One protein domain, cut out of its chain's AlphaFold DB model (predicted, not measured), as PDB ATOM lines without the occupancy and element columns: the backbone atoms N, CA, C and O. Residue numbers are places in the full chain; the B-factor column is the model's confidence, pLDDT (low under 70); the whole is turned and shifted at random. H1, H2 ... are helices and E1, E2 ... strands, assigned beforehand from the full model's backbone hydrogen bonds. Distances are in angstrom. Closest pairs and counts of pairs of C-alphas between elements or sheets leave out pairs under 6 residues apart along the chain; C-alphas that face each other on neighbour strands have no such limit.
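This is residues 2 to 57 of the 299 residues of a protein of Paenibacillus larvae subsp. pulvifaciens (UniProt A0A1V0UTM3). There is little regular structure: a two-stranded hairpin, E1 and E2, with the unnamed stretch 28 to 44 folding back from the end of E2 to a tiny helix, H1, whose Ala 45 comes near Leu 15 and Val 22 at the hairpin's turn, and a second tiny helix, H2, beyond H1 and away from the hairpin. Residues 49 to 54 stick out. The 56 printed residues, 20 in named elements, run E1, E2, H1, H2: mixed class, antiparallel sheet. The whole is loose, radius of gyration of the C-alphas 13.0 A, and elongated, 36 by 22 by 18 A.

E1, residues 10 to 15, and E2, residues 22 to 27, form an antiparallel hairpin at 163 degrees; N 12 and O 25 are within hydrogen-bond range at 2.9 A. Residues 25 to 26 also pair with 36 to 37, antiparallel. The closest C-alphas of E1 and H1, residues 45 to 48, are Leu 15 and Ala 45, 6.6 A. H2, residues 50 to 53, is close to H1 but not clearly touching: closest C-alphas Asp 47 and Arg 53, 6.3 A. H2 is apart from both strands. Both helices are too short for an O i to N i+4 pair.

E1, 16.5 A long, begins at C-alpha 10 (22.521, -13.779, 12.343). E2 measures 16.6 A, H1 5.5 A; H2, 5.3 A, ends at C-alpha 53 (18.507, -20.570, 28.721).

The C-alphas of Thr 32 and Asp 51 are farthest apart, 38.0 A. The printed part has no cut; the link E2 to H1 is long, 17 residues. Residues 50 to 57 have pLDDT under 70.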
ATOM      1  N   PRO A   2      36.068 -16.009   7.523       76.44
ATOM      2  CA  PRO A   2      35.481 -14.741   7.099       76.44
ATOM      3  C   PRO A   2      36.590 -13.715   6.849       76.44
ATOM      4  O   PRO A   2      37.633 -13.760   7.504       76.44
ATOM      5  N   GLN A   3      36.391 -12.827   5.874       77.94
ATOM      6  CA  GLN A   3      37.306 -11.703   5.681       77.94
ATOM      7  C   GLN A   3      37.214 -10.760   6.886       77.94
ATOM      8  O   GLN A   3      36.180 -10.693   7.559       77.94
ATOM      9  N   GLU A   4      38.284 -10.022   7.159       74.94
ATOM     10  CA  GLU A   4      38.260  -8.962   8.167       74.94
ATOM     11  C   GLU A   4      37.117  -7.979   7.866       74.94
ATOM     12  O   GLU A   4      36.895  -7.612   6.709       74.94
ATOM     13  N   ASN A   5      36.356  -7.606   8.899       73.44
ATOM     14  CA  ASN A   5      35.142  -6.786   8.802       73.44
ATOM     15  C   ASN A   5      33.960  -7.409   8.028       73.44
ATOM     16  O   ASN A   5      33.070  -6.685   7.581       73.44
ATOM     17  N   THR A   6      33.901  -8.743   7.895       80.06
ATOM     18  CA  THR A   6      32.675  -9.417   7.423       80.06
ATOM     19  C   THR A   6      31.540  -9.169   8.416       80.06
ATOM     20  O   THR A   6      31.631  -9.557   9.582       80.06
ATOM     21  N   LEU A   7      30.458  -8.543   7.952       82.25
ATOM     22  CA  LEU A   7      29.257  -8.336   8.754       82.25
ATOM     23  C   LEU A   7      28.496  -9.658   8.897       82.25
ATOM     24  O   LEU A   7      28.190 -10.313   7.904       82.25
ATOM     25  N   ILE A   8      28.156 -10.020  10.133       87.38
ATOM     26  CA  ILE A   8      27.307 -11.171  10.446       87.38
ATOM     27  C   ILE A   8      25.961 -10.641  10.933       87.38
ATOM     28  O   ILE A   8      25.904  -9.923  11.928       87.38
ATOM     29  N   GLY A   9      24.890 -10.973  10.212       84.62
ATOM     30  CA  GLY A   9      23.528 -10.541  10.531       84.62
ATOM     31  C   GLY A   9      22.807 -11.492  11.485       84.62
ATOM     32  O   GLY A   9      21.954 -11.066  12.260       84.62
ATOM     33  N   THR A  10      23.141 -12.783  11.459       88.12
ATOM     34  CA  THR A  10      22.521 -13.779  12.343       88.12
ATOM     35  C   THR A  10      23.549 -14.797  12.817       88.12
ATOM     36  O   THR A  10      24.372 -15.286  12.045       88.12
ATOM     37  N   ILE A  11      23.489 -15.121  14.106       90.50
ATOM     38  CA  ILE A  11      24.283 -16.177  14.731       90.50
ATOM     39  C   ILE A  11      23.298 -17.249  15.184       90.50
ATOM     40  O   ILE A  11      22.475 -16.996  16.061       90.50
ATOM     41  N   LEU A  12      23.374 -18.435  14.584       90.25
ATOM     42  CA  LEU A  12      22.590 -19.588  15.013       90.25
ATOM     43  C   LEU A  12      23.470 -20.476  15.880       90.25
ATOM     44  O   LEU A  12      24.465 -21.020  15.401       90.25
ATOM     45  N   ILE A  13      23.084 -20.646  17.138       89.75
ATOM     46  CA  ILE A  13      23.734 -21.560  18.073       89.75
ATOM     47  C   ILE A  13      22.715 -22.641  18.399       89.75
ATOM     48  O   ILE A  13      21.609 -22.335  18.840       89.75
ATOM     49  N   TYR A  14      23.061 -23.899  18.147       88.75
ATOM     50  CA  TYR A  14      22.138 -25.007  18.346       88.75
ATOM     51  C   TYR A  14      22.837 -26.238  18.908       88.75
ATOM     52  O   TYR A  14      24.012 -26.501  18.638       88.75
ATOM     53  N   LEU A  15      22.076 -27.003  19.684       88.62
ATOM     54  CA  LEU A  15      22.465 -28.312  20.177       88.62
ATOM     55  C   LEU A  15      22.065 -29.369  19.143       88.62
ATOM     56  O   LEU A  15      20.920 -29.394  18.690       88.62
ATOM     57  N   LYS A  16      23.001 -30.234  18.747       89.50
ATOM     58  CA  LYS A  16      22.698 -31.368  17.866       89.50
ATOM     59  C   LYS A  16      21.778 -32.376  18.556       89.50
ATOM     60  O   LYS A  16      21.620 -32.383  19.774       89.50
ATOM     61  N   GLU A  17      21.226 -33.286  17.759       88.81
ATOM     62  CA  GLU A  17      20.356 -34.372  18.232       88.81
ATOM     63  C   GLU A  17      21.012 -35.268  19.296       88.81
ATOM     64  O   GLU A  17      20.315 -35.825  20.140       88.81
ATOM     65  N   ASP A  18      22.347 -35.361  19.304       89.94
ATOM     66  CA  ASP A  18      23.118 -36.084  20.324       89.94
ATOM     67  C   ASP A  18      23.063 -35.434  21.722       89.94
ATOM     68  O   ASP A  18      23.512 -36.032  22.698       89.94
ATOM     69  N   LYS A  19      22.503 -34.220  21.820       86.19
ATOM     70  CA  LYS A  19      22.377 -33.402  23.033       86.19
ATOM     71  C   LYS A  19      23.697 -33.081  23.737       86.19
ATOM     72  O   LYS A  19      23.690 -32.697  24.904       86.19
ATOM     73  N   GLN A  20      24.824 -33.216  23.048       85.38
ATOM     74  CA  GLN A  20      26.156 -32.960  23.604       85.38
ATOM     75  C   GLN A  20      26.953 -31.995  22.732       85.38
ATOM     76  O   GLN A  20      27.711 -31.172  23.245       85.38
ATOM     77  N   THR A  21      26.767 -32.073  21.418       88.19
ATOM     78  CA  THR A  21      27.516 -31.279  20.457       88.19
ATOM     79  C   THR A  21      26.794 -29.968  20.189       88.19
ATOM     80  O   THR A  21      25.716 -29.951  19.594       88.19
ATOM     81  N   VAL A  22      27.424 -28.856  20.559       90.75
ATOM     82  CA  VAL A  22      26.976 -27.519  20.161       90.75
ATOM     83  C   VAL A  22      27.601 -27.145  18.823       90.75
ATOM     84  O   VAL A  22      28.772 -27.423  18.555       90.75
ATOM     85  N   LYS A  23      26.804 -26.514  17.966       92.69
ATOM     86  CA  LYS A  23      27.251 -25.928  16.709       92.69
ATOM     87  C   LYS A  23      26.873 -24.462  16.655       92.69
ATOM     88  O   LYS A  23      25.813 -24.061  17.129       92.69
ATOM     89  N   THR A  24      27.742 -23.680  16.026       93.75
ATOM     90  CA  THR A  24      27.497 -22.268  15.762       93.75
ATOM     91  C   THR A  24      27.704 -21.983  14.284       93.75
ATOM     92  O   THR A  24      28.744 -22.324  13.715       93.75
ATOM     93  N   LEU A  25      26.704 -21.355  13.677       93.06
ATOM     94  CA  LEU A  25      26.708 -20.907  12.292       93.06
ATOM     95  C   LEU A  25      26.567 -19.387  12.258       93.06
ATOM     96  O   LEU A  25      25.760 -18.812  12.989       93.06
ATOM     97  N   LEU A  26      27.354 -18.744  11.404       92.31
ATOM     98  CA  LEU A  26      27.356 -17.301  11.198       92.31
ATOM     99  C   LEU A  26      26.807 -17.012   9.805       92.31
ATOM    100  O   LEU A  26      27.404 -17.429   8.810       92.31
ATOM    101  N   PHE A  27      25.689 -16.294   9.756       90.88
ATOM    102  CA  PHE A  27      24.993 -15.901   8.539       90.88
ATOM    103  C   PHE A  27      25.309 -14.436   8.224       90.88
ATOM    104  O   PHE A  27      24.877 -13.538   8.960       90.88
ATOM    105  N   PRO A  28      26.058 -14.167   7.145       88.69
ATOM    106  CA  PRO A  28      26.120 -12.839   6.560       88.69
ATOM    107  C   PRO A  28      24.717 -12.368   6.145       88.69
ATOM    108  O   PRO A  28      23.875 -13.193   5.789       88.69
ATOM    109  N   PRO A  29      24.438 -11.057   6.194       80.62
ATOM    110  CA  PRO A  29      23.129 -10.522   5.822       80.62
ATOM    111  C   PRO A  29      22.886 -10.532   4.305       80.62
ATOM    112  O   PRO A  29      21.747 -10.398   3.866       80.62
ATOM    113  N   ASP A  30      23.942 -10.659   3.499       80.19
ATOM    114  CA  ASP A  30      23.846 -10.739   2.049       80.19
ATOM    115  C   ASP A  30      23.850 -12.197   1.566       80.19
ATOM    116  O   ASP A  30      24.474 -13.073   2.162       80.19
ATOM    117  N   SER A  31      23.172 -12.459   0.450       74.94
ATOM    118  CA  SER A  31      23.043 -13.810  -0.108       74.94
ATOM    119  C   SER A  31      24.269 -14.280  -0.900       74.94
ATOM    120  O   SER A  31      24.237 -15.372  -1.466       74.94
ATOM    121  N   THR A  32      25.306 -13.449  -1.035       82.38
ATOM    122  CA  THR A  32      26.484 -13.728  -1.875       82.38
ATOM    123  C   THR A  32      27.696 -14.173  -1.066       82.38
ATOM    124  O   THR A  32      28.536 -14.920  -1.571       82.38
ATOM    125  N   THR A  33      27.776 -13.761   0.196       84.88
ATOM    126  CA  THR A  33      28.817 -14.169   1.129       84.88
ATOM    127  C   THR A  33      28.513 -15.577   1.648       84.88
ATOM    128  O   THR A  33      27.391 -15.849   2.082       84.88
ATOM    129  N   PRO A  34      29.493 -16.501   1.634       88.75
ATOM    130  CA  PRO A  34      29.300 -17.842   2.171       88.75
ATOM    131  C   PRO A  34      28.915 -17.835   3.655       88.75
ATOM    132  O   PRO A  34      29.415 -17.024   4.431       88.75
ATOM    133  N   LEU A  35      28.099 -18.808   4.064       91.88
ATOM    134  CA  LEU A  35      27.902 -19.149   5.473       91.88
ATOM    135  C   LEU A  35      29.227 -19.611   6.099       91.88
ATOM    136  O   LEU A  35      30.003 -20.328   5.460       91.88
ATOM    137  N   TYR A  36      29.444 -19.285   7.373       92.19
ATOM    138  CA  TYR A  36      30.587 -19.789   8.134       92.19
ATOM    139  C   TYR A  36      30.139 -20.701   9.275       92.19
ATOM    140  O   TYR A  36      29.243 -20.358  10.043       92.19
ATOM    141  N   GLU A  37      30.809 -21.842   9.425       93.06
ATOM    142  CA  GLU A  37      30.703 -22.688  10.615       93.06
ATOM    143  C   GLU A  37      31.863 -22.388  11.568       93.06
ATOM    144  O   GLU A  37      33.022 -22.281  11.156       93.06
ATOM    145  N   VAL A  38      31.552 -22.243  12.854       92.31
ATOM    146  CA  VAL A  38      32.555 -22.022  13.895       92.31
ATOM    147  C   VAL A  38      33.131 -23.369  14.334       92.31
ATOM    148  O   VAL A  38      32.412 -24.237  14.825       92.31
ATOM    149  N   ASN A  39      34.450 -23.533  14.200       88.62
ATOM    150  CA  ASN A  39      35.137 -24.782  14.559       88.62
ATOM    151  C   ASN A  39      35.165 -25.054  16.071       88.62
ATOM    152  O   ASN A  39      35.206 -26.210  16.486       88.62
ATOM    153  N   ARG A  40      35.180 -23.999  16.892       84.75
ATOM    154  CA  ARG A  40      35.186 -24.077  18.356       84.75
ATOM    155  C   ARG A  40      34.365 -22.928  18.932       84.75
ATOM    156  O   ARG A  40      34.735 -21.773  18.748       84.75
ATOM    157  N   SER A  41      33.275 -23.260  19.612       81.75
ATOM    158  CA  SER A  41      32.467 -22.329  20.399       81.75
ATOM    159  C   SER A  41      32.743 -22.530  21.887       81.75
ATOM    160  O   SER A  41      32.958 -23.664  22.313       81.75
ATOM    161  N   ASP A  42      32.673 -21.459  22.675       85.50
ATOM    162  CA  ASP A  42      32.709 -21.554  24.145       85.50
ATOM    163  C   ASP A  42      31.360 -22.004  24.738       85.50
ATOM    164  O   ASP A  42      31.267 -22.281  25.929       85.50
ATOM    165  N   PHE A  43      30.329 -22.132  23.896       86.56
ATOM    166  CA  PHE A  43      29.041 -22.718  24.254       86.56
ATOM    167  C   PHE A  43      29.138 -24.236  24.422       86.56
ATOM    168  O   PHE A  43      29.737 -24.945  23.607       86.56
ATOM    169  N   SER A  44      28.468 -24.727  25.453       87.12
ATOM    170  CA  SER A  44      28.352 -26.121  25.856       87.12
ATOM    171  C   SER A  44      26.885 -26.554  25.894       87.12
ATOM    172  O   SER A  44      25.974 -25.730  25.883       87.12
ATOM    173  N   ALA A  45      26.626 -27.861  25.980       85.44
ATOM    174  CA  ALA A  45      25.260 -28.368  26.130       85.44
ATOM    175  C   ALA A  45      24.557 -27.842  27.398       85.44
ATOM    176  O   ALA A  45      23.329 -27.785  27.439       85.44
ATOM    177  N   LYS A  46      25.326 -27.437  28.419       85.38
ATOM    178  CA  LYS A  46      24.793 -26.887  29.667       85.38
ATOM    179  C   LYS A  46      24.094 -25.542  29.440       85.38
ATOM    180  O   LYS A  46      23.020 -25.336  29.989       85.38
ATOM    181  N   ASP A  47      24.617 -24.719  28.532       83.00
ATOM    182  CA  ASP A  47      24.048 -23.410  28.178       83.00
ATOM    183  C   ASP A  47      22.655 -23.517  27.519       83.00
ATOM    184  O   ASP A  47      21.937 -22.529  27.395       83.00
ATOM    185  N   PHE A  48      22.251 -24.727  27.108       78.94
ATOM    186  CA  PHE A  48      20.920 -25.039  26.572       78.94
ATOM    187  C   PHE A  48      19.971 -25.651  27.613       78.94
ATOM    188  O   PHE A  48      18.826 -25.975  27.281       78.94
ATOM    189  N   SER A  49      20.427 -25.848  28.851       76.25
ATOM    190  CA  SER A  49      19.568 -26.278  29.954       76.25
ATOM    191  C   SER A  49      18.510 -25.216  30.255       76.25
ATOM    192  O   SER A  49      18.714 -24.041  29.960       76.25
ATOM    193  N   ALA A  50      17.366 -25.619  30.813       69.06
ATOM    194  CA  ALA A  50      16.303 -24.672  31.159       69.06
ATOM    195  C   ALA A  50      16.832 -23.534  32.051       69.06
ATOM    196  O   ALA A  50      16.589 -22.375  31.747       69.06
ATOM    197  N   ASP A  51      17.652 -23.879  33.047       68.44
ATOM    198  CA  ASP A  51      18.211 -22.935  34.020       68.44
ATOM    199  C   ASP A  51      19.153 -21.890  33.387       68.44
ATOM    200  O   ASP A  51      19.164 -20.735  33.806       68.44
ATOM    201  N   ASP A  52      19.937 -22.272  32.371       67.56
ATOM    202  CA  ASP A  52      20.885 -21.360  31.713       67.56
ATOM    203  C   ASP A  52      20.255 -20.624  30.508       67.56
ATOM    204  O   ASP A  52      20.676 -19.511  30.179       67.56
ATOM    205  N   ARG A  53      19.210 -21.185  29.870       63.97
ATOM    206  CA  ARG A  53      18.507 -20.570  28.721       63.97
ATOM    207  C   ARG A  53      17.950 -19.192  29.049       63.97
ATOM    208  O   ARG A  53      18.038 -18.299  28.206       63.97
ATOM    209  N   ASP A  54      17.433 -19.007  30.255       60.91
ATOM    210  CA  ASP A  54      16.840 -17.741  30.696       60.91
ATOM    211  C   ASP A  54      17.854 -16.583  30.683       60.91
ATOM    212  O   ASP A  54      17.476 -15.423  30.529       60.91
ATOM    213  N   SER A  55      19.159 -16.882  30.738       60.59
ATOM    214  CA  SER A  55      20.224 -15.875  30.622       60.59
ATOM    215  C   SER A  55      20.423 -15.352  29.191       60.59
ATOM    216  O   SER A  55      21.026 -14.294  29.003       60.59
ATOM    217  N   PHE A  56      19.935 -16.072  28.175       62.38
ATOM    218  CA  PHE A  56      20.123 -15.742  26.755       62.38
ATOM    219  C   PHE A  56      18.865 -15.188  26.073       62.38
ATOM    220  O   PHE A  56      18.964 -14.640  24.971       62.38
ATOM    221  N   ILE A  57      17.689 -15.311  26.691       63.50
ATOM    222  CA  ILE A  57      16.420 -14.877  26.098       63.50
ATOM    223  C   ILE A  57      16.105 -13.454  26.579       63.50
ATOM    224  O   ILE A  57      16.025 -13.174  27.768       63.50
TER     225      ILE A  57